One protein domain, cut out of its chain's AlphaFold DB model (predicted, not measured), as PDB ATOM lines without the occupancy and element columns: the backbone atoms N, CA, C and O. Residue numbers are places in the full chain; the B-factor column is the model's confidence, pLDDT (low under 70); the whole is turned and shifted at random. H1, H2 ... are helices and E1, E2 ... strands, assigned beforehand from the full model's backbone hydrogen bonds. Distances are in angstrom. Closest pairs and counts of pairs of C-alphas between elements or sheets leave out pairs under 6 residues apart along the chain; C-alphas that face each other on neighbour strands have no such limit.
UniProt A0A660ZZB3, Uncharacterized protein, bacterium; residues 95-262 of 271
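What this domain is: This is residues 95 to 262 of the 271 residues of an uncharacterized protein of bacterium (UniProt A0A660ZZB3). One twisted sheet of ten strands curls round one long helix, H2, with the strands E4, E5, E7, E8 and E9 making the wall along it. The short strands E2, E3 and E6 form a flap that joins this wall at the first residues of E7, the small helix H1 lies beyond the flap's E6, and residues 257 to 262, of which 257 to 261 belong to H2, stick out. The printed part has 168 residues, with ten named strands and two named helices in the order E1 E2 E3 E4 E5 E6 H1 E7 E8 E9 E10 H2. The sheet is antiparallel and branched, and the class is mixed, helices and strands. The whole is compact, with a radius of gyration of the C-alphas of 16.4 A and spans of 49 by 41 by 31 A.

Where its parts are: The longest strand is E4, residues 131 to 147, 38.5 A; E5, residues 153 to 168, spans 37.9 A. E7 is residues 190 to 200, 24.5 A, and E8 residues 203 to 212, 28.1 A. E9 is residues 217 to 223 and E10 residues 228 to 230. E1, residues 100 to 106, begins at C-alpha 100 (125.295, 74.832, 122.371). E2 is residues 110 to 113, E3 residues 124 to 128 and E6 residues 171 to 175. H1 is residues 177 to 183. H2, residues 235 to 261, spans 39.4 A from C-alpha 235 (95.683, 77.735, 127.316) to C-alpha 261 (129.254, 90.538, 111.212).

How they stand to each other: E7 has three neighbours: E5 and E6 on one side, E8 on the other. N 164 and O 195 of E5 and E7 are 2.8 A apart, N 190 and O 173 of E7 and E6 2.9 A. E7 to E10 form a meander, each strand the antiparallel neighbour of the one before; N 196 and O 207 are 2.9 A apart, N 208 and O 220 2.9 A, N 230 and O 221 2.8 A. E4 and E5 form a hairpin, with N 144 and O 156 2.9 A apart; E4 bends by 84 degrees at residue 141, E5 by 76 degrees at residue 159, and E7 by 76 degrees at residue 193. E1 is an edge strand beside E4, with N 102 and O 134 2.9 A apart. E2 lies on one side of E3 and E6 on the other side, with N 126 of E3 and O 112 of E2 2.8 A apart and N 125 of E3 and O 174 of E6 2.9 A apart. H2 is on the sheet; its closest C-alphas to E5 are those of Gly 248 and Val 165, 5.9 A, and to E9 those of Gly 241 and Thr 219, 5.9 A. H1 is not on the sheet, and H1 and H2 are apart. In H1 and H2 every O i to N i+4 pair is within hydrogen-bond range.

The domain as a whole: The C-alphas farthest apart, those of Asp 150 and Ala 262, are 50.6 A apart. The printed part has no cut and no long link. Mean pLDDT of the printed part is 91.7; residues 118 to 119, 178 to 180 and 182 to 186 are under 70.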
ATOM      1  N   ALA A  95     130.890  79.227 122.484       88.19
ATOM      2  CA  ALA A  95     131.345  80.270 123.393       88.19
ATOM      3  C   ALA A  95     130.311  81.413 123.465       88.19
ATOM      4  O   ALA A  95     130.086  82.129 122.483       88.19
ATOM      5  N   GLY A  96     129.730  81.626 124.648       89.00
ATOM      6  CA  GLY A  96     128.739  82.677 124.898       89.00
ATOM      7  C   GLY A  96     127.309  82.178 124.695       89.00
ATOM      8  O   GLY A  96     126.965  81.121 125.193       89.00
ATOM      9  N   GLU A  97     126.470  82.955 124.002       86.94
ATOM     10  CA  GLU A  97     125.128  82.510 123.588       86.94
ATOM     11  C   GLU A  97     125.140  82.075 122.110       86.94
ATOM     12  O   GLU A  97     125.709  82.819 121.293       86.94
ATOM     13  N   PRO A  98     124.481  80.961 121.720       92.94
ATOM     14  CA  PRO A  98     123.766  79.971 122.550       92.94
ATOM     15  C   PRO A  98     124.697  79.131 123.438       92.94
ATOM     16  O   PRO A  98     125.905  79.164 123.233       92.94
ATOM     17  N   ASP A  99     124.133  78.347 124.364       91.12
ATOM     18  CA  ASP A  99     124.901  77.403 125.192       91.12
ATOM     19  C   ASP A  99     125.541  76.302 124.328       91.12
ATOM     20  O   ASP A  99     126.685  75.889 124.531       91.12
ATOM     21  N   SER A 100     124.809  75.839 123.311       96.69
ATOM     22  CA  SER A 100     125.295  74.832 122.371       96.69
ATOM     23  C   SER A 100     124.582  74.896 121.022       96.69
ATOM     24  O   SER A 100     123.505  75.477 120.898       96.69
ATOM     25  N   ILE A 101     125.158  74.235 120.020       97.69
ATOM     26  CA  ILE A 101     124.453  73.821 118.806       97.69
ATOM     27  C   ILE A 101     124.125  72.338 118.940       97.69
ATOM     28  O   ILE A 101     125.009  71.531 119.222       97.69
ATOM     29  N   VAL A 102     122.859  71.984 118.749       98.19
ATOM     30  CA  VAL A 102     122.417  70.592 118.641       98.19
ATOM     31  C   VAL A 102     122.148  70.307 117.173       98.19
ATOM     32  O   VAL A 102     121.370  71.024 116.557       98.19
ATOM     33  N   GLN A 103     122.789  69.292 116.607       98.38
ATOM     34  CA  GLN A 103     122.566  68.868 115.228       98.38
ATOM     35  C   GLN A 103     121.868  67.517 115.226       98.38
ATOM     36  O   GLN A 103     122.315  66.589 115.900       98.38
ATOM     37  N   ILE A 104     120.800  67.404 114.447       97.88
ATOM     38  CA  ILE A 104     120.146  66.139 114.130       97.88
ATOM     39  C   ILE A 104     120.416  65.852 112.659       97.88
ATOM     40  O   ILE A 104     120.065  66.651 111.791       97.88
ATOM     41  N   ILE A 105     121.067  64.723 112.394       98.00
ATOM     42  CA  ILE A 105     121.430  64.267 111.055       98.00
ATOM     43  C   ILE A 105     120.585  63.041 110.737       98.00
ATOM     44  O   ILE A 105     120.608  62.045 111.466       98.00
ATOM     45  N   LEU A 106     119.862  63.124 109.634       97.19
ATOM     46  CA  LEU A 106     118.981  62.104 109.106       97.19
ATOM     47  C   LEU A 106     119.576  61.526 107.817       97.19
ATOM     48  O   LEU A 106     120.228  62.230 107.047       97.19
ATOM     49  N   ALA A 107     119.339  60.241 107.575       96.56
ATOM     50  CA  ALA A 107     119.844  59.529 106.402       96.56
ATOM     51  C   ALA A 107     119.198  60.022 105.094       96.56
ATOM     52  O   ALA A 107     119.810  59.971 104.029       96.56
ATOM     53  N   GLU A 108     117.959  60.507 105.180       96.38
ATOM     54  CA  GLU A 108     117.194  61.079 104.076       96.38
ATOM     55  C   GLU A 108     116.265  62.193 104.579       96.38
ATOM     56  O   GLU A 108     116.119  62.408 105.784       96.38
ATOM     57  N   GLU A 109     115.664  62.941 103.648       96.06
ATOM     58  CA  GLU A 109     114.597  63.868 104.017       96.06
ATOM     59  C   GLU A 109     113.400  63.061 104.520       96.06
ATOM     60  O   GLU A 109     113.024  62.040 103.942       96.06
ATOM     61  N   VAL A 110     112.785  63.531 105.598       93.62
ATOM     62  CA  VAL A 110     111.604  62.885 106.163       93.62
ATOM     63  C   VAL A 110     110.376  63.440 105.468       93.62
ATOM     64  O   VAL A 110     110.194  64.652 105.407       93.62
ATOM     65  N   ASP A 111     109.518  62.541 104.999       94.31
ATOM     66  CA  ASP A 111     108.115  62.803 104.680       94.31
ATOM     67  C   ASP A 111     107.316  61.586 105.151       94.31
ATOM     68  O   ASP A 111     107.389  60.494 104.566       94.31
ATOM     69  N   ARG A 112     106.679  61.722 106.315       89.31
ATOM     70  CA  ARG A 112     106.011  60.621 107.019       89.31
ATOM     71  C   ARG A 112     104.724  61.116 107.673       89.31
ATOM     72  O   ARG A 112     104.650  62.286 108.039       89.31
ATOM     73  N   PRO A 113     103.719  60.248 107.872       88.12
ATOM     74  CA  PRO A 113     102.555  60.602 108.670       88.12
ATOM     75  C   PRO A 113     102.962  61.087 110.064       88.12
ATOM     76  O   PRO A 113     103.934  60.588 110.633       88.12
ATOM     77  N   ILE A 114     102.201  62.024 110.631       84.25
ATOM     78  CA  ILE A 114     102.370  62.414 112.034       84.25
ATOM     79  C   ILE A 114     102.223  61.143 112.895       84.25
ATOM     80  O   ILE A 114     101.199  60.466 112.782       84.25
ATOM     81  N   PRO A 115     103.212  60.793 113.742       70.56
ATOM     82  CA  PRO A 115     103.262  59.493 114.422       70.56
ATOM     83  C   PRO A 115     102.246  59.352 115.569       70.56
ATOM     84  O   PRO A 115     102.195  58.315 116.230       70.56
ATOM     85  N   TYR A 116     101.413  60.372 115.797       72.00
ATOM     86  CA  TYR A 116     100.408  60.401 116.854       72.00
ATOM     87  C   TYR A 116      99.001  60.450 116.279       72.00
ATOM     88  O   TYR A 116      98.685  61.245 115.392       72.00
ATOM     89  N   SER A 117      98.145  59.614 116.854       73.62
ATOM     90  CA  SER A 117      96.753  59.490 116.462       73.62
ATOM     91  C   SER A 117      95.891  60.521 117.194       73.62
ATOM     92  O   SER A 117      95.789  60.498 118.419       73.62
ATOM     93  N   LEU A 118      95.228  61.404 116.449       67.25
ATOM     94  CA  LEU A 118      94.129  62.231 116.938       67.25
ATOM     95  C   LEU A 118      92.813  61.548 116.558       67.25
ATOM     96  O   LEU A 118      92.497  61.406 115.381       67.25
ATOM     97  N   LEU A 119      92.035  61.116 117.557       68.31
ATOM     98  CA  LEU A 119      90.741  60.440 117.353       68.31
ATOM     99  C   LEU A 119      90.827  59.156 116.496       68.31
ATOM    100  O   LEU A 119      89.899  58.840 115.755       68.31
ATOM    101  N   GLY A 120      91.935  58.409 116.578       70.62
ATOM    102  CA  GLY A 120      92.138  57.198 115.772       70.62
ATOM    103  C   GLY A 120      92.706  57.460 114.370       70.62
ATOM    104  O   GLY A 120      92.824  56.524 113.582       70.62
ATOM    105  N   TYR A 121      93.083  58.705 114.058       75.19
ATOM    106  CA  TYR A 121      93.590  59.140 112.758       75.19
ATOM    107  C   TYR A 121      94.919  59.902 112.876       75.19
ATOM    108  O   TYR A 121      95.066  60.742 113.759       75.19
ATOM    109  N   ASN A 122      95.881  59.653 111.982       79.31
ATOM    110  CA  ASN A 122      97.134  60.417 111.935       79.31
ATOM    111  C   ASN A 122      96.893  61.723 111.168       79.31
ATOM    112  O   ASN A 122      96.618  61.652 109.973       79.31
ATOM    113  N   PRO A 123      96.968  62.896 111.816       79.38
ATOM    114  CA  PRO A 123      96.333  64.130 111.346       79.38
ATOM    115  C   PRO A 123      97.028  64.843 110.172       79.38
ATOM    116  O   PRO A 123      96.806  66.038 109.988       79.38
ATOM    117  N   GLY A 124      97.848  64.141 109.391       87.81
ATOM    118  CA  GLY A 124      98.604  64.674 108.259       87.81
ATOM    119  C   GLY A 124     100.035  64.136 108.226       87.81
ATOM    120  O   GLY A 124     100.276  62.995 108.636       87.81
ATOM    121  N   SER A 125     100.994  64.941 107.760       90.81
ATOM    122  CA  SER A 125     102.403  64.546 107.624       90.81
ATOM    123  C   SER A 125     103.387  65.524 108.269       90.81
ATOM    124  O   SER A 125     103.113  66.704 108.484       90.81
ATOM    125  N   ILE A 126     104.561  64.998 108.612       91.94
ATOM    126  CA  ILE A 126     105.735  65.754 109.034       91.94
ATOM    127  C   ILE A 126     106.754  65.670 107.912       91.94
ATOM    128  O   ILE A 126     107.082  64.578 107.441       91.94
ATOM    129  N   ARG A 127     107.284  66.833 107.532       95.06
ATOM    130  CA  ARG A 127     108.382  66.955 106.580       95.06
ATOM    131  C   ARG A 127     109.593  67.595 107.233       95.06
ATOM    132  O   ARG A 127     109.449  68.647 107.852       95.06
ATOM    133  N   ALA A 128     110.774  67.014 107.072       96.69
ATOM    134  CA  ALA A 128     112.015  67.584 107.595       96.69
ATOM    135  C   ALA A 128     113.196  67.373 106.642       96.69
ATOM    136  O   ALA A 128     113.255  66.367 105.936       96.69
ATOM    137  N   SER A 129     114.134  68.320 106.628       98.06
ATOM    138  CA  SER A 129     115.392  68.186 105.887       98.06
ATOM    139  C   SER A 129     116.304  67.117 106.491       98.06
ATOM    140  O   SER A 129     116.193  66.789 107.670       98.06
ATOM    141  N   GLN A 130     117.264  66.633 105.697       97.81
ATOM    142  CA  GLN A 130     118.293  65.678 106.141       97.81
ATOM    143  C   GLN A 130     119.124  66.170 107.329       97.81
ATOM    144  O   GLN A 130     119.609  65.370 108.114       97.81
ATOM    145  N   GLN A 131     119.311  67.477 107.469       98.06
ATOM    146  CA  GLN A 131     120.027  68.059 108.594       98.06
ATOM    147  C   GLN A 131     119.163  69.134 109.242       98.06
ATOM    148  O   GLN A 131     118.515  69.918 108.540       98.06
ATOM    149  N   LEU A 132     119.156  69.150 110.571       98.25
ATOM    150  CA  LEU A 132     118.539  70.176 111.399       98.25
ATOM    151  C   LEU A 132     119.555  70.648 112.432       98.25
ATOM    152  O   LEU A 132     119.941  69.875 113.313       98.25
ATOM    153  N   ASP A 133     119.925  71.923 112.365       98.38
ATOM    154  CA  ASP A 133     120.766  72.540 113.386       98.38
ATOM    155  C   ASP A 133     119.908  73.436 114.269       98.38
ATOM    156  O   ASP A 133     119.151  74.290 113.796       98.38
ATOM    157  N   PHE A 134     120.070  73.262 115.573       98.62
ATOM    158  CA  PHE A 134     119.359  73.993 116.602       98.62
ATOM    159  C   PHE A 134     120.339  74.812 117.435       98.62
ATOM    160  O   PHE A 134     121.290  74.275 118.000       98.62
ATOM    161  N   LEU A 135     120.059  76.102 117.598       98.50
ATOM    162  CA  LEU A 135     120.620  76.887 118.693       98.50
ATOM    163  C   LEU A 135     119.919  76.453 119.981       98.50
ATOM    164  O   LEU A 135     118.701  76.591 120.086       98.50
ATOM    165  N   HIS A 136     120.672  75.944 120.946       98.31
ATOM    166  CA  HIS A 136     120.144  75.478 122.222       98.31
ATOM    167  C   HIS A 136     120.437  76.483 123.343       98.31
ATOM    168  O   HIS A 136     121.579  76.907 123.523       98.31
ATOM    169  N   PHE A 137     119.397  76.855 124.088       98.06
ATOM    170  CA  PHE A 137     119.456  77.798 125.200       98.06
ATOM    171  C   PHE A 137     118.851  77.190 126.467       98.06
ATOM    172  O   PHE A 137     117.660  76.871 126.481       98.06
ATOM    173  N   ALA A 138     119.622  77.155 127.550       96.94
ATOM    174  CA  ALA A 138     119.137  76.832 128.885       96.94
ATOM    175  C   ALA A 138     118.442  78.061 129.490       96.94
ATOM    176  O   ALA A 138     119.064  78.958 130.062       96.94
ATOM    177  N   ILE A 139     117.121  78.140 129.327       97.50
ATOM    178  CA  ILE A 139     116.296  79.250 129.826       97.50
ATOM    179  C   ILE A 139     116.133  79.165 131.351       97.50
ATOM    180  O   ILE A 139     116.085  80.204 132.027       97.50
ATOM    181  N   GLY A 140     116.082  77.942 131.886       97.12
ATOM    182  CA  GLY A 140     115.865  77.663 133.302       97.12
ATOM    183  C   GLY A 140     114.422  77.936 133.725       97.12
ATOM    184  O   GLY A 140     113.493  77.823 132.928       97.12
ATOM    185  N   ASN A 141     114.219  78.307 134.986       98.12
ATOM    186  CA  ASN A 141     112.873  78.493 135.532       98.12
ATOM    187  C   ASN A 141     112.256  79.826 135.079       98.12
ATOM    188  O   ASN A 141     112.944  80.856 134.997       98.12
ATOM    189  N   ARG A 142     110.950  79.821 134.803       97.81
ATOM    190  CA  ARG A 142     110.169  81.004 134.412       97.81
ATOM    191  C   ARG A 142     108.758  80.935 134.986       97.81
ATOM    192  O   ARG A 142     108.228  79.853 135.197       97.81
ATOM    193  N   SER A 143     108.157  82.103 135.180       97.38
ATOM    194  CA  SER A 143     106.752  82.252 135.556       97.38
ATOM    195  C   SER A 143     106.045  83.166 134.555       97.38
ATOM    196  O   SER A 143     106.637  84.134 134.063       97.38
ATOM    197  N   TYR A 144     104.796  82.838 134.235       96.62
ATOM    198  CA  TYR A 144     103.943  83.570 133.308       96.62
ATOM    199  C   TYR A 144     102.581  83.818 133.940       96.62
ATOM    200  O   TYR A 144     101.954  82.898 134.452       96.62
ATOM    201  N   LEU A 145     102.079  85.047 133.829       95.69
ATOM    202  CA  LEU A 145     100.705  85.357 134.198       95.69
ATOM    203  C   LEU A 145      99.784  85.078 133.006       95.69
ATOM    204  O   LEU A 145      99.921  85.692 131.943       95.69
ATOM    205  N   VAL A 146      98.862  84.135 133.172       94.38
ATOM    206  CA  VAL A 146      97.945  83.676 132.130       94.38
ATOM    207  C   VAL A 146      96.525  84.068 132.504       94.38
ATOM    208  O   VAL A 146      95.980  83.591 133.490       94.38
ATOM    209  N   ARG A 147      95.898  84.905 131.675       92.38
ATOM    210  CA  ARG A 147      94.470  85.205 131.799       92.38
ATOM    211  C   ARG A 147      93.650  84.110 131.122       92.38
ATOM    212  O   ARG A 147      93.772  83.910 129.908       92.38
ATOM    213  N   LEU A 148      92.851  83.405 131.912       87.06
ATOM    214  CA  LEU A 148      91.878  82.415 131.467       87.06
ATOM    215  C   LEU A 148      90.547  83.100 131.100       87.06
ATOM    216  O   LEU A 148      90.482  84.324 130.956       87.06
ATOM    217  N   ASP A 149      89.501  82.306 130.857       84.62
ATOM    218  CA  ASP A 149      88.160  82.872 130.654       84.62
ATOM    219  C   ASP A 149      87.650  83.484 131.974       84.62
ATOM    220  O   ASP A 149      88.128  83.133 133.048       84.62
ATOM    221  N   ASP A 150      86.700  84.418 131.890       81.12
ATOM    222  CA  ASP A 150      86.074  85.086 133.048       81.12
ATOM    223  C   ASP A 150      87.018  85.912 133.952       81.12
ATOM    224  O   ASP A 150      86.743  86.116 135.132       81.12
ATOM    225  N   ASP A 151      88.098  86.459 133.383       79.12
ATOM    226  CA  ASP A 151      89.063  87.353 134.055       79.12
ATOM    227  C   ASP A 151      89.867  86.713 135.198       79.12
ATOM    228  O   ASP A 151      90.532  87.417 135.958       79.12
ATOM    229  N   GLU A 152      89.874  85.383 135.287       91.06
ATOM    230  CA  GLU A 152      90.777  84.660 136.176       91.06
ATOM    231  C   GLU A 152      92.216  84.738 135.646       91.06
ATOM    232  O   GLU A 152      92.488  84.437 134.481       91.06
ATOM    233  N   GLU A 153      93.151  85.157 136.497       93.75
ATOM    234  CA  GLU A 153      94.582  85.152 136.199       93.75
ATOM    235  C   GLU A 153      95.255  84.036 136.996       93.75
ATOM    236  O   GLU A 153      95.202  84.012 138.225       93.75
ATOM    237  N   VAL A 154      95.895  83.116 136.281       94.88
ATOM    238  CA  VAL A 154      96.639  81.995 136.850       94.88
ATOM    239  C   VAL A 154      98.121  82.202 136.580       94.88
ATOM    240  O   VAL A 154      98.529  82.522 135.462       94.88
ATOM    241  N   GLU A 155      98.933  82.022 137.613       96.50
ATOM    242  CA  GLU A 155     100.382  81.977 137.475       96.50
ATOM    243  C   GLU A 155     100.811  80.583 137.002       96.50
ATOM    244  O   GLU A 155     100.453  79.566 137.595       96.50
ATOM    245  N   VAL A 156     101.562  80.537 135.905       97.25
ATOM    246  CA  VAL A 156     102.077  79.312 135.295       97.25
ATOM    247  C   VAL A 156     103.587  79.304 135.444       97.25
ATOM    248  O   VAL A 156     104.295  80.033 134.747       97.25
ATOM    249  N   GLU A 157     104.073  78.455 136.341       98.12
ATOM    250  CA  GLU A 157     105.499  78.231 136.554       98.12
ATOM    251  C   GLU A 157     105.988  77.049 135.718       98.12
ATOM    252  O   GLU A 157     105.417  75.959 135.758       98.12
ATOM    253  N   ILE A 158     107.069  77.265 134.969       98.38
ATOM    254  CA  ILE A 158     107.787  76.211 134.256       98.38
ATOM    255  C   ILE A 158     109.208  76.084 134.805       98.38
ATOM    256  O   ILE A 158     109.882  77.083 135.077       98.38
ATOM    257  N   GLY A 159     109.660  74.845 134.966       98.12
ATOM    258  CA  GLY A 159     110.984  74.498 135.470       98.12
ATOM    259  C   GLY A 159     111.923  74.030 134.365       98.12
ATOM    260  O   GLY A 159     111.474  73.416 133.398       98.12
ATOM    261  N   ASP A 160     113.215  74.314 134.535       97.38
ATOM    262  CA  ASP A 160     114.311  73.797 133.702       97.38
ATOM    263  C   ASP A 160     114.014  73.857 132.192       97.38
ATOM    264  O   ASP A 160     114.101  72.878 131.455       97.38
ATOM    265  N   ALA A 161     113.569  75.028 131.732       98.25
ATOM    266  CA  ALA A 161     113.170  75.195 130.349       98.25
ATOM    267  C   ALA A 161     114.399  75.219 129.423       98.25
ATOM    268  O   ALA A 161     115.314  76.026 129.612       98.25
ATOM    269  N   GLN A 162     114.383  74.381 128.390       98.25
ATOM    270  CA  GLN A 162     115.407  74.267 127.353       98.25
ATOM    271  C   GLN A 162     114.789  74.648 126.003       98.25
ATOM    272  O   GLN A 162     113.806  74.054 125.551       98.25
ATOM    273  N   LEU A 163     115.329  75.681 125.358       98.62
ATOM    274  CA  LEU A 163     114.814  76.227 124.101       98.62
ATOM    275  C   LEU A 163     115.747  75.871 122.944       98.62
ATOM    276  O   LEU A 163     116.915  76.250 122.942       98.62
ATOM    277  N   PHE A 164     115.203  75.227 121.919       98.62
ATOM    278  CA  PHE A 164     115.901  74.821 120.703       98.62
ATOM    279  C   PHE A 164     115.340  75.609 119.528       98.62
ATOM    280  O   PHE A 164     114.153  75.510 119.232       98.62
ATOM    281  N   VAL A 165     116.162  76.399 118.844       98.56
ATOM    282  CA  VAL A 165     115.725  77.228 117.712       98.56
ATOM    283  C   VAL A 165     116.395  76.748 116.438       98.56
ATOM    284  O   VAL A 165     117.620  76.741 116.371       98.56
ATOM    285  N   ILE A 166     115.605  76.383 115.429       98.25
ATOM    286  CA  ILE A 166     116.123  75.922 114.136       98.25
ATOM    287  C   ILE A 166     116.860  77.081 113.461       98.25
ATOM    288  O   ILE A 166     116.276  78.141 113.216       98.25
ATOM    289  N   VAL A 167     118.140  76.871 113.167       98.06
ATOM    290  CA  VAL A 167     118.998  77.813 112.437       98.06
ATOM    291  C   VAL A 167     119.379  77.292 111.055       98.06
ATOM    292  O   VAL A 167     119.523  78.094 110.134       98.06
ATOM    293  N   GLU A 168     119.464  75.972 110.883       97.88
ATOM    294  CA  GLU A 168     119.690  75.324 109.591       97.88
ATOM    295  C   GLU A 168     118.717  74.160 109.396       97.88
ATOM    296  O   GLU A 168     118.340  73.482 110.353       97.88
ATOM    297  N   GLY A 169     118.305  73.947 108.145       98.00
ATOM    298  CA  GLY A 169     117.283  72.972 107.787       98.00
ATOM    299  C   GLY A 169     115.855  73.502 107.916       98.00
ATOM    300  O   GLY A 169     115.611  74.693 108.126       98.00
ATOM    301  N   TYR A 170     114.883  72.607 107.748       97.06
ATOM    302  CA  TYR A 170     113.467  72.909 107.920       97.06
ATOM    303  C   TYR A 170     112.729  71.744 108.561       97.06
ATOM    304  O   TYR A 170     113.044  70.580 108.329       97.06
ATOM    305  N   MET A 171     111.665  72.074 109.289       96.31
ATOM    306  CA  MET A 171     110.639  71.118 109.674       96.31
ATOM    307  C   MET A 171     109.257  71.736 109.459       96.31
ATOM    308  O   MET A 171     109.014  72.891 109.810       96.31
ATOM    309  N   LYS A 172     108.351  70.970 108.860       95.56
ATOM    310  CA  LYS A 172     106.976  71.363 108.557       95.56
ATOM    311  C   LYS A 172     106.017  70.293 109.051       95.56
ATOM    312  O   LYS A 172     106.314  69.105 108.966       95.56
ATOM    313  N   MET A 173     104.881  70.734 109.561       91.00
ATOM    314  CA  MET A 173     103.738  69.895 109.892       91.00
ATOM    315  C   MET A 173     102.599  70.307 108.973       91.00
ATOM    316  O   MET A 173     102.162  71.458 109.032       91.00
ATOM    317  N   ASP A 174     102.152  69.387 108.131       88.62
ATOM    318  CA  ASP A 174     101.019  69.586 107.237       88.62
ATOM    319  C   ASP A 174      99.827  68.831 107.805       88.62
ATOM    320  O   ASP A 174      99.933  67.638 108.090       88.62
ATOM    321  N   PHE A 175      98.708  69.528 107.993       84.00
ATOM    322  CA  PHE A 175      97.505  68.935 108.568       84.00
ATOM    323  C   PHE A 175      96.474  68.649 107.479       84.00
ATOM    324  O   PHE A 175      96.310  69.409 106.525       84.00
ATOM    325  N   ASP A 176      95.742  67.545 107.614       79.44
ATOM    326  CA  ASP A 176      94.735  67.195 106.620       79.44
ATOM    327  C   ASP A 176      93.542  68.155 106.659       79.44
ATOM    328  O   ASP A 176      92.815  68.250 107.646       79.44
ATOM    329  N   GLY A 177      93.250  68.803 105.529       70.12
ATOM    330  CA  GLY A 177      92.242  69.870 105.463       70.12
ATOM    331  C   GLY A 177      90.793  69.462 105.787       70.12
ATOM    332  O   GLY A 177      89.928  70.330 105.928       70.12
ATOM    333  N   TRP A 178      90.468  68.167 105.898       68.94
ATOM    334  CA  TRP A 178      89.159  67.741 106.421       68.94
ATOM    335  C   TRP A 178      89.075  67.913 107.944       68.94
ATOM    336  O   TRP A 178      88.006  68.245 108.462       68.94
ATOM    337  N   LEU A 179      90.198  67.745 108.642       66.25
ATOM    338  CA  LEU A 179      90.326  67.942 110.078       66.25
ATOM    339  C   LEU A 179      90.195  69.436 110.422       66.25
ATOM    340  O   LEU A 179      89.476  69.790 111.357       66.25
ATOM    341  N   ASP A 180      90.740  70.314 109.573       66.31
ATOM    342  CA  ASP A 180      90.540  71.771 109.643       66.31
ATOM    343  C   ASP A 180      89.063  72.168 109.505       66.31
ATOM    344  O   ASP A 180      88.584  73.103 110.149       66.31
ATOM    345  N   ARG A 181      88.291  71.453 108.675       70.31
ATOM    346  CA  ARG A 181      86.845  71.709 108.540       70.31
ATOM    347  C   ARG A 181      86.070  71.304 109.789       70.31
ATOM    348  O   ARG A 181      85.067  71.943 110.096       70.31
ATOM    349  N   LEU A 182      86.519  70.264 110.491       69.38
ATOM    350  CA  LEU A 182      85.866  69.755 111.697       69.38
ATOM    351  C   LEU A 182      86.209  70.592 112.937       69.38
ATOM    352  O   LEU A 182      85.341  70.858 113.765       69.38
ATOM    353  N   LEU A 183      87.467  71.013 113.066       67.25
ATOM    354  CA  LEU A 183      88.001  71.666 114.267       67.25
ATOM    355  C   LEU A 183      88.132  73.191 114.115       67.25
ATOM    356  O   LEU A 183      88.582  73.889 115.034       67.25
ATOM    357  N   GLY A 184      87.695  73.716 112.968       64.50
ATOM    358  CA  GLY A 184      87.889  75.099 112.554       64.50
ATOM    359  C   GLY A 184      89.339  75.370 112.144       64.50
ATOM    360  O   GLY A 184      90.191  74.488 112.193       64.50
ATOM    361  N   SER A 185      89.653  76.625 111.808       64.19
ATOM    362  CA  SER A 185      90.992  77.084 111.379       64.19
ATOM    363  C   SER A 185      92.079  77.029 112.475       64.19
ATOM    364  O   SER A 185      92.968  77.884 112.541       64.19
ATOM    365  N   LYS A 186      91.937  76.128 113.449       67.69
ATOM    366  CA  LYS A 186      92.861  75.938 114.567       67.69
ATOM    367  C   LYS A 186      94.061  75.109 114.128       67.69
ATOM    368  O   LYS A 186      95.187  75.483 114.456       67.69
ATOM    369  N   LEU A 187      93.814  74.083 113.326       70.94
ATOM    370  CA  LEU A 187      94.835  73.334 112.615       70.94
ATOM    371  C   LEU A 187      95.061  74.060 111.282       70.94
ATOM    372  O   LEU A 187      94.121  74.410 110.585       70.94
ATOM    373  N   ASP A 188      96.291  74.504 111.066       80.81
ATOM    374  CA  ASP A 188      96.779  75.023 109.788       80.81
ATOM    375  C   ASP A 188      98.186  74.439 109.655       80.81
ATOM    376  O   ASP A 188      98.868  74.287 110.678       80.81
ATOM    377  N   ASP A 189      98.647  74.224 108.425       89.19
ATOM    378  CA  ASP A 189     100.047  73.903 108.156       89.19
ATOM    379  C   ASP A 189     100.981  74.867 108.896       89.19
ATOM    380  O   ASP A 189     100.759  76.090 108.943       89.19
ATOM    381  N   MET A 190     102.039  74.309 109.472       93.31
ATOM    382  CA  MET A 190     102.983  75.028 110.309       93.31
ATOM    383  C   MET A 190     104.410  74.720 109.876       93.31
ATOM    384  O   MET A 190     104.836  73.569 109.848       93.31
ATOM    385  N   GLU A 191     105.186  75.769 109.631       96.44
ATOM    386  CA  GLU A 191     106.638  75.679 109.619       96.44
ATOM    387  C   GLU A 191     107.146  75.804 111.056       96.44
ATOM    388  O   GLU A 191     106.984  76.847 111.701       96.44
ATOM    389  N   VAL A 192     107.743  74.733 111.570       96.56
ATOM    390  CA  VAL A 192     108.331  74.708 112.907       96.56
ATOM    391  C   VAL A 192     109.604  75.549 112.895       96.56
ATOM    392  O   VAL A 192     110.416  75.467 111.976       96.56
ATOM    393  N   LYS A 193     109.767  76.387 113.917       98.00
ATOM    394  CA  LYS A 193     110.934  77.265 114.094       98.00
ATOM    395  C   LYS A 193     111.675  76.997 115.393       98.00
ATOM    396  O   LYS A 193     112.862  77.295 115.479       98.00
ATOM    397  N   ALA A 194     110.991  76.472 116.403       98.06
ATOM    398  CA  ALA A 194     111.597  76.181 117.686       98.06
ATOM    399  C   ALA A 194     110.857  75.069 118.430       98.06
ATOM    400  O   ALA A 194     109.662  74.855 118.221       98.06
ATOM    401  N   PHE A 195     111.572  74.430 119.347       97.94
ATOM    402  CA  PHE A 195     111.039  73.530 120.355       97.94
ATOM    403  C   PHE A 195     111.388  74.056 121.740       97.94
ATOM    404  O   PHE A 195     112.464  74.609 121.947       97.94
ATOM    405  N   LEU A 196     110.480  73.876 122.684       98.50
ATOM    406  CA  LEU A 196     110.740  74.059 124.106       98.50
ATOM    407  C   LEU A 196     110.592  72.700 124.775       98.50
ATOM    408  O   LEU A 196     109.636  72.003 124.451       98.50
ATOM    409  N   THR A 197     111.468  72.342 125.702       98.31
ATOM    410  CA  THR A 197     111.218  71.279 126.685       98.31
ATOM    411  C   THR A 197     111.312  71.881 128.077       98.31
ATOM    412  O   THR A 197     112.055  72.838 128.281       98.31
ATOM    413  N   PHE A 198     110.462  71.444 129.001       98.50
ATOM    414  CA  PHE A 198     110.334  72.063 130.322       98.50
ATOM    415  C   PHE A 198     109.510  71.170 131.247       98.50
ATOM    416  O   PHE A 198     108.742  70.323 130.791       98.50
ATOM    417  N   TRP A 199     109.632  71.419 132.545       98.31
ATOM    418  CA  TRP A 199     108.785  70.834 133.574       98.31
ATOM    419  C   TRP A 199     107.595  71.740 133.879       98.31
ATOM    420  O   TRP A 199     107.758  72.947 134.047       98.31
ATOM    421  N   TRP A 200     106.406  71.161 133.997       97.94
ATOM    422  CA  TRP A 200     105.193  71.827 134.465       97.94
ATOM    423  C   TRP A 200     104.334  70.807 135.209       97.94
ATOM    424  O   TRP A 200     104.158  69.694 134.727       97.94
ATOM    425  N   ASN A 201     103.827  71.155 136.395       95.81
ATOM    426  CA  ASN A 201     103.033  70.243 137.231       95.81
ATOM    427  C   ASN A 201     103.675  68.849 137.403       95.81
ATOM    428  O   ASN A 201     103.021  67.830 137.195       95.81
ATOM    429  N   GLU A 202     104.968  68.822 137.752       96.00
ATOM    430  CA  GLU A 202     105.756  67.594 137.989       96.00
ATOM    431  C   GLU A 202     105.916  66.673 136.763       96.00
ATOM    432  O   GLU A 202     106.370  65.541 136.895       96.00
ATOM    433  N   GLN A 203     105.580  67.153 135.563       97.31
ATOM    434  CA  GLN A 203     105.695  66.398 134.316       97.31
ATOM    435  C   GLN A 203     106.502  67.173 133.280       97.31
ATOM    436  O   GLN A 203     106.487  68.409 133.255       97.31
ATOM    437  N   ARG A 204     107.204  66.446 132.408       97.75
ATOM    438  CA  ARG A 204     107.956  67.047 131.312       97.75
ATOM    439  C   ARG A 204     107.093  67.146 130.059       97.75
ATOM    440  O   ARG A 204     106.517  66.170 129.583       97.75
ATOM    441  N   TYR A 205     107.066  68.342 129.487       98.00
ATOM    442  CA  TYR A 205     106.351  68.644 128.255       98.00
ATOM    443  C   TYR A 205     107.301  69.187 127.194       98.00
ATOM    444  O   TYR A 205     108.374  69.718 127.495       98.00
ATOM    445  N   SER A 206     106.866  69.118 125.936       97.94
ATOM    446  CA  SER A 206     107.452  69.890 124.847       97.94
ATOM    447  C   SER A 206     106.432  70.788 124.162       97.94
ATOM    448  O   SER A 206     105.274  70.409 123.995       97.94
ATOM    449  N   LEU A 207     106.868  71.973 123.727       97.69
ATOM    450  CA  LEU A 207     106.115  72.808 122.794       97.69
ATOM    451  C   LEU A 207     106.816  72.851 121.440       97.69
ATOM    452  O   LEU A 207     107.914  73.394 121.332       97.69
ATOM    453  N   GLY A 208     106.144  72.372 120.397       96.19
ATOM    454  CA  GLY A 208     106.507  72.666 119.013       96.19
ATOM    455  C   GLY A 208     105.968  74.041 118.632       96.19
ATOM    456  O   GLY A 208     104.761  74.281 118.694       96.19
ATOM    457  N   MET A 209     106.847  74.965 118.254       97.31
ATOM    458  CA  MET A 209     106.502  76.362 118.000       97.31
ATOM    459  C   MET A 209     106.905  76.775 116.592       97.31
ATOM    460  O   MET A 209     108.036  76.563 116.154       97.31
ATOM    461  N   GLY A 210     105.992  77.435 115.890       96.19
ATOM    462  CA  GLY A 210     106.206  77.772 114.493       96.19
ATOM    463  C   GLY A 210     105.322  78.896 113.986       96.19
ATOM    464  O   GLY A 210     104.660  79.604 114.755       96.19
ATOM    465  N   LEU A 211     105.331  79.053 112.670       96.19
ATOM    466  CA  LEU A 211     104.517  80.014 111.941       96.19
ATOM    467  C   LEU A 211     103.668  79.268 110.915       96.19
ATOM    468  O   LEU A 211     104.147  78.353 110.255       96.19
ATOM    469  N   SER A 212     102.412  79.673 110.758       94.56
ATOM    470  CA  SER A 212     101.599  79.198 109.643       94.56
ATOM    471  C   SER A 212     102.009  79.862 108.331       94.56
ATOM    472  O   SER A 212     102.691  80.889 108.326       94.56
ATOM    473  N   ASN A 213     101.472  79.370 107.214       90.06
ATOM    474  CA  ASN A 213     101.644  79.982 105.888       90.06
ATOM    475  C   ASN A 213     101.218  81.468 105.822       90.06
ATOM    476  O   ASN A 213     101.631  82.199 104.927       90.06
ATOM    477  N   LYS A 214     100.396  81.940 106.772       91.50
ATOM    478  CA  LYS A 214      99.969  83.350 106.900       91.50
ATOM    479  C   LYS A 214     100.839  84.154 107.877       91.50
ATOM    480  O   LYS A 214     100.442  85.247 108.278       91.50
ATOM    481  N   GLY A 215     101.958  83.595 108.336       93.75
ATOM    482  CA  GLY A 215     102.852  84.197 109.328       93.75
ATOM    483  C   GLY A 215     102.282  84.244 110.749       93.75
ATOM    484  O   GLY A 215     102.822  84.946 111.601       93.75
ATOM    485  N   ARG A 216     101.181  83.535 111.037       93.81
ATOM    486  CA  ARG A 216     100.593  83.513 112.386       93.81
ATOM    487  C   ARG A 216     101.329  82.508 113.256       93.81
ATOM    488  O   ARG A 216     101.547  81.379 112.832       93.81
ATOM    489  N   GLY A 217     101.640  82.897 114.487       94.62
ATOM    490  CA  GLY A 217     102.244  81.996 115.462       94.62
ATOM    491  C   GLY A 217     101.345  80.803 115.792       94.62
ATOM    492  O   GLY A 217     100.160  80.981 116.074       94.62
ATOM    493  N   LYS A 218     101.926  79.604 115.781       94.00
ATOM    494  CA  LYS A 218     101.281  78.345 116.161       94.00
ATOM    495  C   LYS A 218     102.123  77.638 117.227       94.00
ATOM    496  O   LYS A 218     103.346  77.812 117.276       94.00
ATOM    497  N   THR A 219     101.439  76.908 118.101       94.19
ATOM    498  CA  THR A 219     102.028  76.145 119.203       94.19
ATOM    499  C   THR A 219     101.276  74.821 119.303       94.19
ATOM    500  O   THR A 219     100.054  74.834 119.446       94.19
ATOM    501  N   GLY A 220     101.996  73.706 119.220       91.75
ATOM    502  CA  GLY A 220     101.520  72.380 119.613       91.75
ATOM    503  C   GLY A 220     102.200  71.959 120.911       91.75
ATOM    504  O   GLY A 220     103.339  72.356 121.147       91.75
ATOM    505  N   ALA A 221     101.510  71.190 121.749       94.62
ATOM    506  CA  ALA A 221     102.049  70.683 123.008       94.62
ATOM    507  C   ALA A 221     102.127  69.154 122.979       94.62
ATOM    508  O   ALA A 221     101.253  68.494 122.417       94.62
ATOM    509  N   PHE A 222     103.170  68.609 123.586       93.94
ATOM    510  CA  PHE A 222     103.456  67.187 123.661       93.94
ATOM    511  C   PHE A 222     103.769  66.805 125.104       93.94
ATOM    512  O   PHE A 222     104.523  67.508 125.774       93.94
ATOM    513  N   ASP A 223     103.178  65.713 125.564       95.56
ATOM    514  CA  ASP A 223     103.420  65.106 126.868       95.56
ATOM    515  C   ASP A 223     104.370  63.921 126.677       95.56
ATOM    516  O   ASP A 223     104.027  62.953 125.991       95.56
ATOM    517  N   PHE A 224     105.580  64.019 127.235       95.56
ATOM    518  CA  PHE A 224     106.606  62.991 127.064       95.56
ATOM    519  C   PHE A 224     106.307  61.707 127.834       95.56
ATOM    520  O   PHE A 224     106.688  60.625 127.382       95.56
ATOM    521  N   MET A 225     105.611  61.814 128.964       95.38
ATOM    522  CA  MET A 225     105.251  60.662 129.778       95.38
ATOM    523  C   MET A 225     104.100  59.897 129.123       95.38
ATOM    524  O   MET A 225     104.146  58.676 128.993       95.38
ATOM    525  N   ALA A 226     103.077  60.609 128.648       94.38
ATOM    526  CA  ALA A 226     101.970  59.996 127.917       94.38
ATOM    527  C   ALA A 226     102.340  59.586 126.477       94.38
ATOM    528  O   ALA A 226     101.567  58.870 125.838       94.38
ATOM    529  N   ASP A 227     103.490  60.049 125.971       91.69
ATOM    530  CA  ASP A 227     103.942  59.877 124.586       91.69
ATOM    531  C   ASP A 227     102.836  60.259 123.582       91.69
ATOM    532  O   ASP A 227     102.429  59.492 122.695       91.69
ATOM    533  N   ALA A 228     102.264  61.448 123.808       90.44
ATOM    534  CA  ALA A 228     101.073  61.920 123.116       90.44
ATOM    535  C   ALA A 228     101.044  63.442 122.934       90.44
ATOM    536  O   ALA A 228     101.455  64.228 123.787       90.44
ATOM    537  N   THR A 229     100.473  63.875 121.810       88.44
ATOM    538  CA  THR A 229     100.165  65.291 121.581       88.44
ATOM    539  C   THR A 229      98.953  65.703 122.415       88.44
ATOM    540  O   THR A 229      97.915  65.042 122.381       88.44
ATOM    541  N   LEU A 230      99.049  66.837 123.109       89.62
ATOM    542  CA  LEU A 230      97.928  67.434 123.826       89.62
ATOM    543  C   LEU A 230      97.064  68.231 122.849       89.62
ATOM    544  O   LEU A 230      97.472  69.289 122.357       89.62
ATOM    545  N   PHE A 231      95.863  67.728 122.565       85.62
ATOM    546  CA  PHE A 231      94.930  68.395 121.666       85.62
ATOM    547  C   PHE A 231      93.498  68.466 122.234       85.62
ATOM    548  O   PHE A 231      92.894  67.423 122.487       85.62
ATOM    549  N   PRO A 232      92.911  69.675 122.354       86.75
ATOM    550  CA  PRO A 232      93.574  70.973 122.197       86.75
ATOM    551  C   PRO A 232      94.642  71.188 123.281       86.75
ATOM    552  O   PRO A 232      94.504  70.694 124.397       86.75
ATOM    553  N   ALA A 233      95.695  71.942 122.964       91.38
ATOM    554  CA  ALA A 233      96.698  72.300 123.964       91.38
ATOM    555  C   ALA A 233      96.072  73.200 125.057       91.38
ATOM    556  O   ALA A 233      95.289  74.096 124.711       91.38
ATOM    557  N   PRO A 234      96.420  73.003 126.344       94.00
ATOM    558  CA  PRO A 234      96.004  73.886 127.437       94.00
ATOM    559  C   PRO A 234      96.354  75.356 127.160       94.00
ATOM    560  O   PRO A 234      97.384  75.655 126.546       94.00
ATOM    561  N   LYS A 235      95.505  76.295 127.599       94.38
ATOM    562  CA  LYS A 235      95.683  77.735 127.316       94.38
ATOM    563  C   LYS A 235      96.966  78.288 127.927       94.38
ATOM    564  O   LYS A 235      97.631  79.117 127.310       94.38
ATOM    565  N   GLU A 236      97.313  77.783 129.097       95.81
ATOM    566  CA  GLU A 236      98.550  78.004 129.832       95.81
ATOM    567  C   GLU A 236      99.752  77.767 128.918       95.81
ATOM    568  O   GLU A 236     100.556  78.669 128.670       95.81
ATOM    569  N   LEU A 237      99.799  76.585 128.300       96.50
ATOM    570  CA  LEU A 237     100.874  76.189 127.396       96.50
ATOM    571  C   LEU A 237     100.871  76.988 126.088       96.50
ATOM    572  O   LEU A 237     101.933  77.270 125.530       96.50
ATOM    573  N   LEU A 238      99.699  77.406 125.600       95.31
ATOM    574  CA  LEU A 238      99.613  78.292 124.437       95.31
ATOM    575  C   LEU A 238     100.216  79.675 124.719       95.31
ATOM    576  O   LEU A 238     100.867  80.239 123.833       95.31
ATOM    577  N   VAL A 239     100.025  80.218 125.928       96.19
ATOM    578  CA  VAL A 239     100.646  81.484 126.344       96.19
ATOM    579  C   VAL A 239     102.152  81.322 126.483       96.19
ATOM    580  O   VAL A 239     102.879  82.073 125.833       96.19
ATOM    581  N   VAL A 240     102.621  80.306 127.215       97.38
ATOM    582  CA  VAL A 240     104.057  79.991 127.330       97.38
ATOM    583  C   VAL A 240     104.685  79.875 125.938       97.38
ATOM    584  O   VAL A 240     105.624  80.596 125.605       97.38
ATOM    585  N   GLY A 241     104.105  79.056 125.057       97.38
ATOM    586  CA  GLY A 241     104.624  78.872 123.704       97.38
ATOM    587  C   GLY A 241     104.604  80.146 122.857       97.38
ATOM    588  O   GLY A 241     105.461  80.329 121.998       97.38
ATOM    589  N   ARG A 242     103.663  81.071 123.078       97.12
ATOM    590  CA  ARG A 242     103.686  82.375 122.398       97.12
ATOM    591  C   ARG A 242     104.876  83.219 122.848       97.12
ATOM    592  O   ARG A 242     105.555  83.777 121.981       97.12
ATOM    593  N   GLU A 243     105.113  83.307 124.153       97.75
ATOM    594  CA  GLU A 243     106.208  84.100 124.717       97.75
ATOM    595  C   GLU A 243     107.574  83.531 124.302       97.75
ATOM    596  O   GLU A 243     108.405  84.258 123.743       97.75
ATOM    597  N   LEU A 244     107.776  82.216 124.458       98.06
ATOM    598  CA  LEU A 244     109.037  81.549 124.114       98.06
ATOM    599  C   LEU A 244     109.299  81.509 122.610       98.06
ATOM    600  O   LEU A 244     110.448  81.644 122.195       98.06
ATOM    601  N   ARG A 245     108.264  81.407 121.766       98.06
ATOM    602  CA  ARG A 245     108.435  81.568 120.313       98.06
ATOM    603  C   ARG A 245     108.976  82.956 119.983       98.06
ATOM    604  O   ARG A 245     109.903  83.080 119.189       98.06
ATOM    605  N   GLY A 246     108.412  84.002 120.591       97.88
ATOM    606  CA  GLY A 246     108.900  85.370 120.415       97.88
ATOM    607  C   GLY A 246     110.353  85.528 120.865       97.88
ATOM    608  O   GLY A 246     111.149  86.165 120.175       97.88
ATOM    609  N   GLU A 247     110.720  84.924 121.996       98.12
ATOM    610  CA  GLU A 247     112.098  84.911 122.485       98.12
ATOM    611  C   GLU A 247     113.055  84.161 121.549       98.12
ATOM    612  O   GLU A 247     114.107  84.703 121.199       98.12
ATOM    613  N   GLY A 248     112.680  82.964 121.094       97.94
ATOM    614  CA  GLY A 248     113.473  82.156 120.170       97.94
ATOM    615  C   GLY A 248     113.746  82.876 118.852       97.94
ATOM    616  O   GLY A 248     114.892  82.932 118.410       97.94
ATOM    617  N   LEU A 249     112.733  83.527 118.273       97.62
ATOM    618  CA  LEU A 249     112.898  84.313 117.045       97.62
ATOM    619  C   LEU A 249     113.848  85.507 117.243       97.62
ATOM    620  O   LEU A 249     114.716  85.736 116.402       97.62
ATOM    621  N   ARG A 250     113.759  86.227 118.371       97.88
ATOM    622  CA  ARG A 250     114.715  87.305 118.701       97.88
ATOM    623  C   ARG A 250     116.135  86.774 118.913       97.88
ATOM    624  O   ARG A 250     117.107  87.431 118.543       97.88
ATOM    625  N   LYS A 251     116.288  85.605 119.539       97.06
ATOM    626  CA  LYS A 251     117.591  84.941 119.715       97.06
ATOM    627  C   LYS A 251     118.202  84.548 118.367       97.06
ATOM    628  O   LYS A 251     119.377  84.837 118.154       97.06
ATOM    629  N   LEU A 252     117.406  83.997 117.451       96.75
ATOM    630  CA  LEU A 252     117.834  83.679 116.086       96.75
ATOM    631  C   LEU A 252     118.256  84.928 115.307       96.75
ATOM    632  O   LEU A 252     119.313  84.934 114.682       96.75
ATOM    633  N   GLU A 253     117.484  86.012 115.382       96.81
ATOM    634  CA  GLU A 253     117.837  87.281 114.739       96.81
ATOM    635  C   GLU A 253     119.191  87.815 115.240       96.81
ATOM    636  O   GLU A 253     120.063  88.165 114.442       96.81
ATOM    637  N   ARG A 254     119.415  87.799 116.563       96.56
ATOM    638  CA  ARG A 254     120.701  88.195 117.166       96.56
ATOM    639  C   ARG A 254     121.851  87.288 116.733       96.56
ATOM    640  O   ARG A 254     122.951  87.786 116.493       96.56
ATOM    641  N   TRP A 255     121.617  85.979 116.642       95.25
ATOM    642  CA  TRP A 255     122.608  85.027 116.140       95.25
ATOM    643  C   TRP A 255     123.004  85.352 114.698       95.25
ATOM    644  O   TRP A 255     124.187  85.546 114.422       95.25
ATOM    645  N   ASN A 256     122.021  85.527 113.814       94.88
ATOM    646  CA  ASN A 256     122.246  85.852 112.407       94.88
ATOM    647  C   ASN A 256     122.999  87.178 112.226       94.88
ATOM    648  O   ASN A 256     123.901  87.277 111.396       94.88
ATOM    649  N   ALA A 257     122.690  88.197 113.032       94.62
ATOM    650  CA  ALA A 257     123.419  89.464 113.004       94.62
ATOM    651  C   ALA A 257     124.899  89.296 113.405       94.62
ATOM    652  O   ALA A 257     125.788  89.905 112.798       94.62
ATOM    653  N   ARG A 258     125.184  88.450 114.407       92.44
ATOM    654  CA  ARG A 258     126.555  88.150 114.854       92.44
ATOM    655  C   ARG A 258     127.342  87.373 113.803       92.44
ATOM    656  O   ARG A 258     128.479  87.747 113.523       92.44
ATOM    657  N   THR A 259     126.759  86.330 113.216       91.00
ATOM    658  CA  THR A 259     127.435  85.504 112.203       91.00
ATOM    659  C   THR A 259     127.668  86.271 110.904       91.00
ATOM    660  O   THR A 259     128.740  86.148 110.318       91.00
ATOM    661  N   ALA A 260     126.738  87.144 110.502       90.81
ATOM    662  CA  ALA A 260     126.942  88.049 109.371       90.81
ATOM    663  C   ALA A 260     128.097  89.040 109.617       90.81
ATOM    664  O   ALA A 260     128.897  89.299 108.720       90.81
ATOM    665  N   SER A 261     128.213  89.565 110.842       89.12
ATOM    666  CA  SER A 261     129.254  90.538 111.212       89.12
ATOM    667  C   SER A 261     130.643  89.918 111.373       89.12
ATOM    668  O   SER A 261     131.643  90.598 111.154       89.12
ATOM    669  N   ALA A 262     130.724  88.639 111.747       84.69
ATOM    670  CA  ALA A 262     131.991  87.925 111.892       84.69
ATOM    671  C   ALA A 262     132.713  87.696 110.547       84.69
ATOM    672  O   ALA A 262     133.878  87.303 110.545       84.69
TER     673      ALA A 262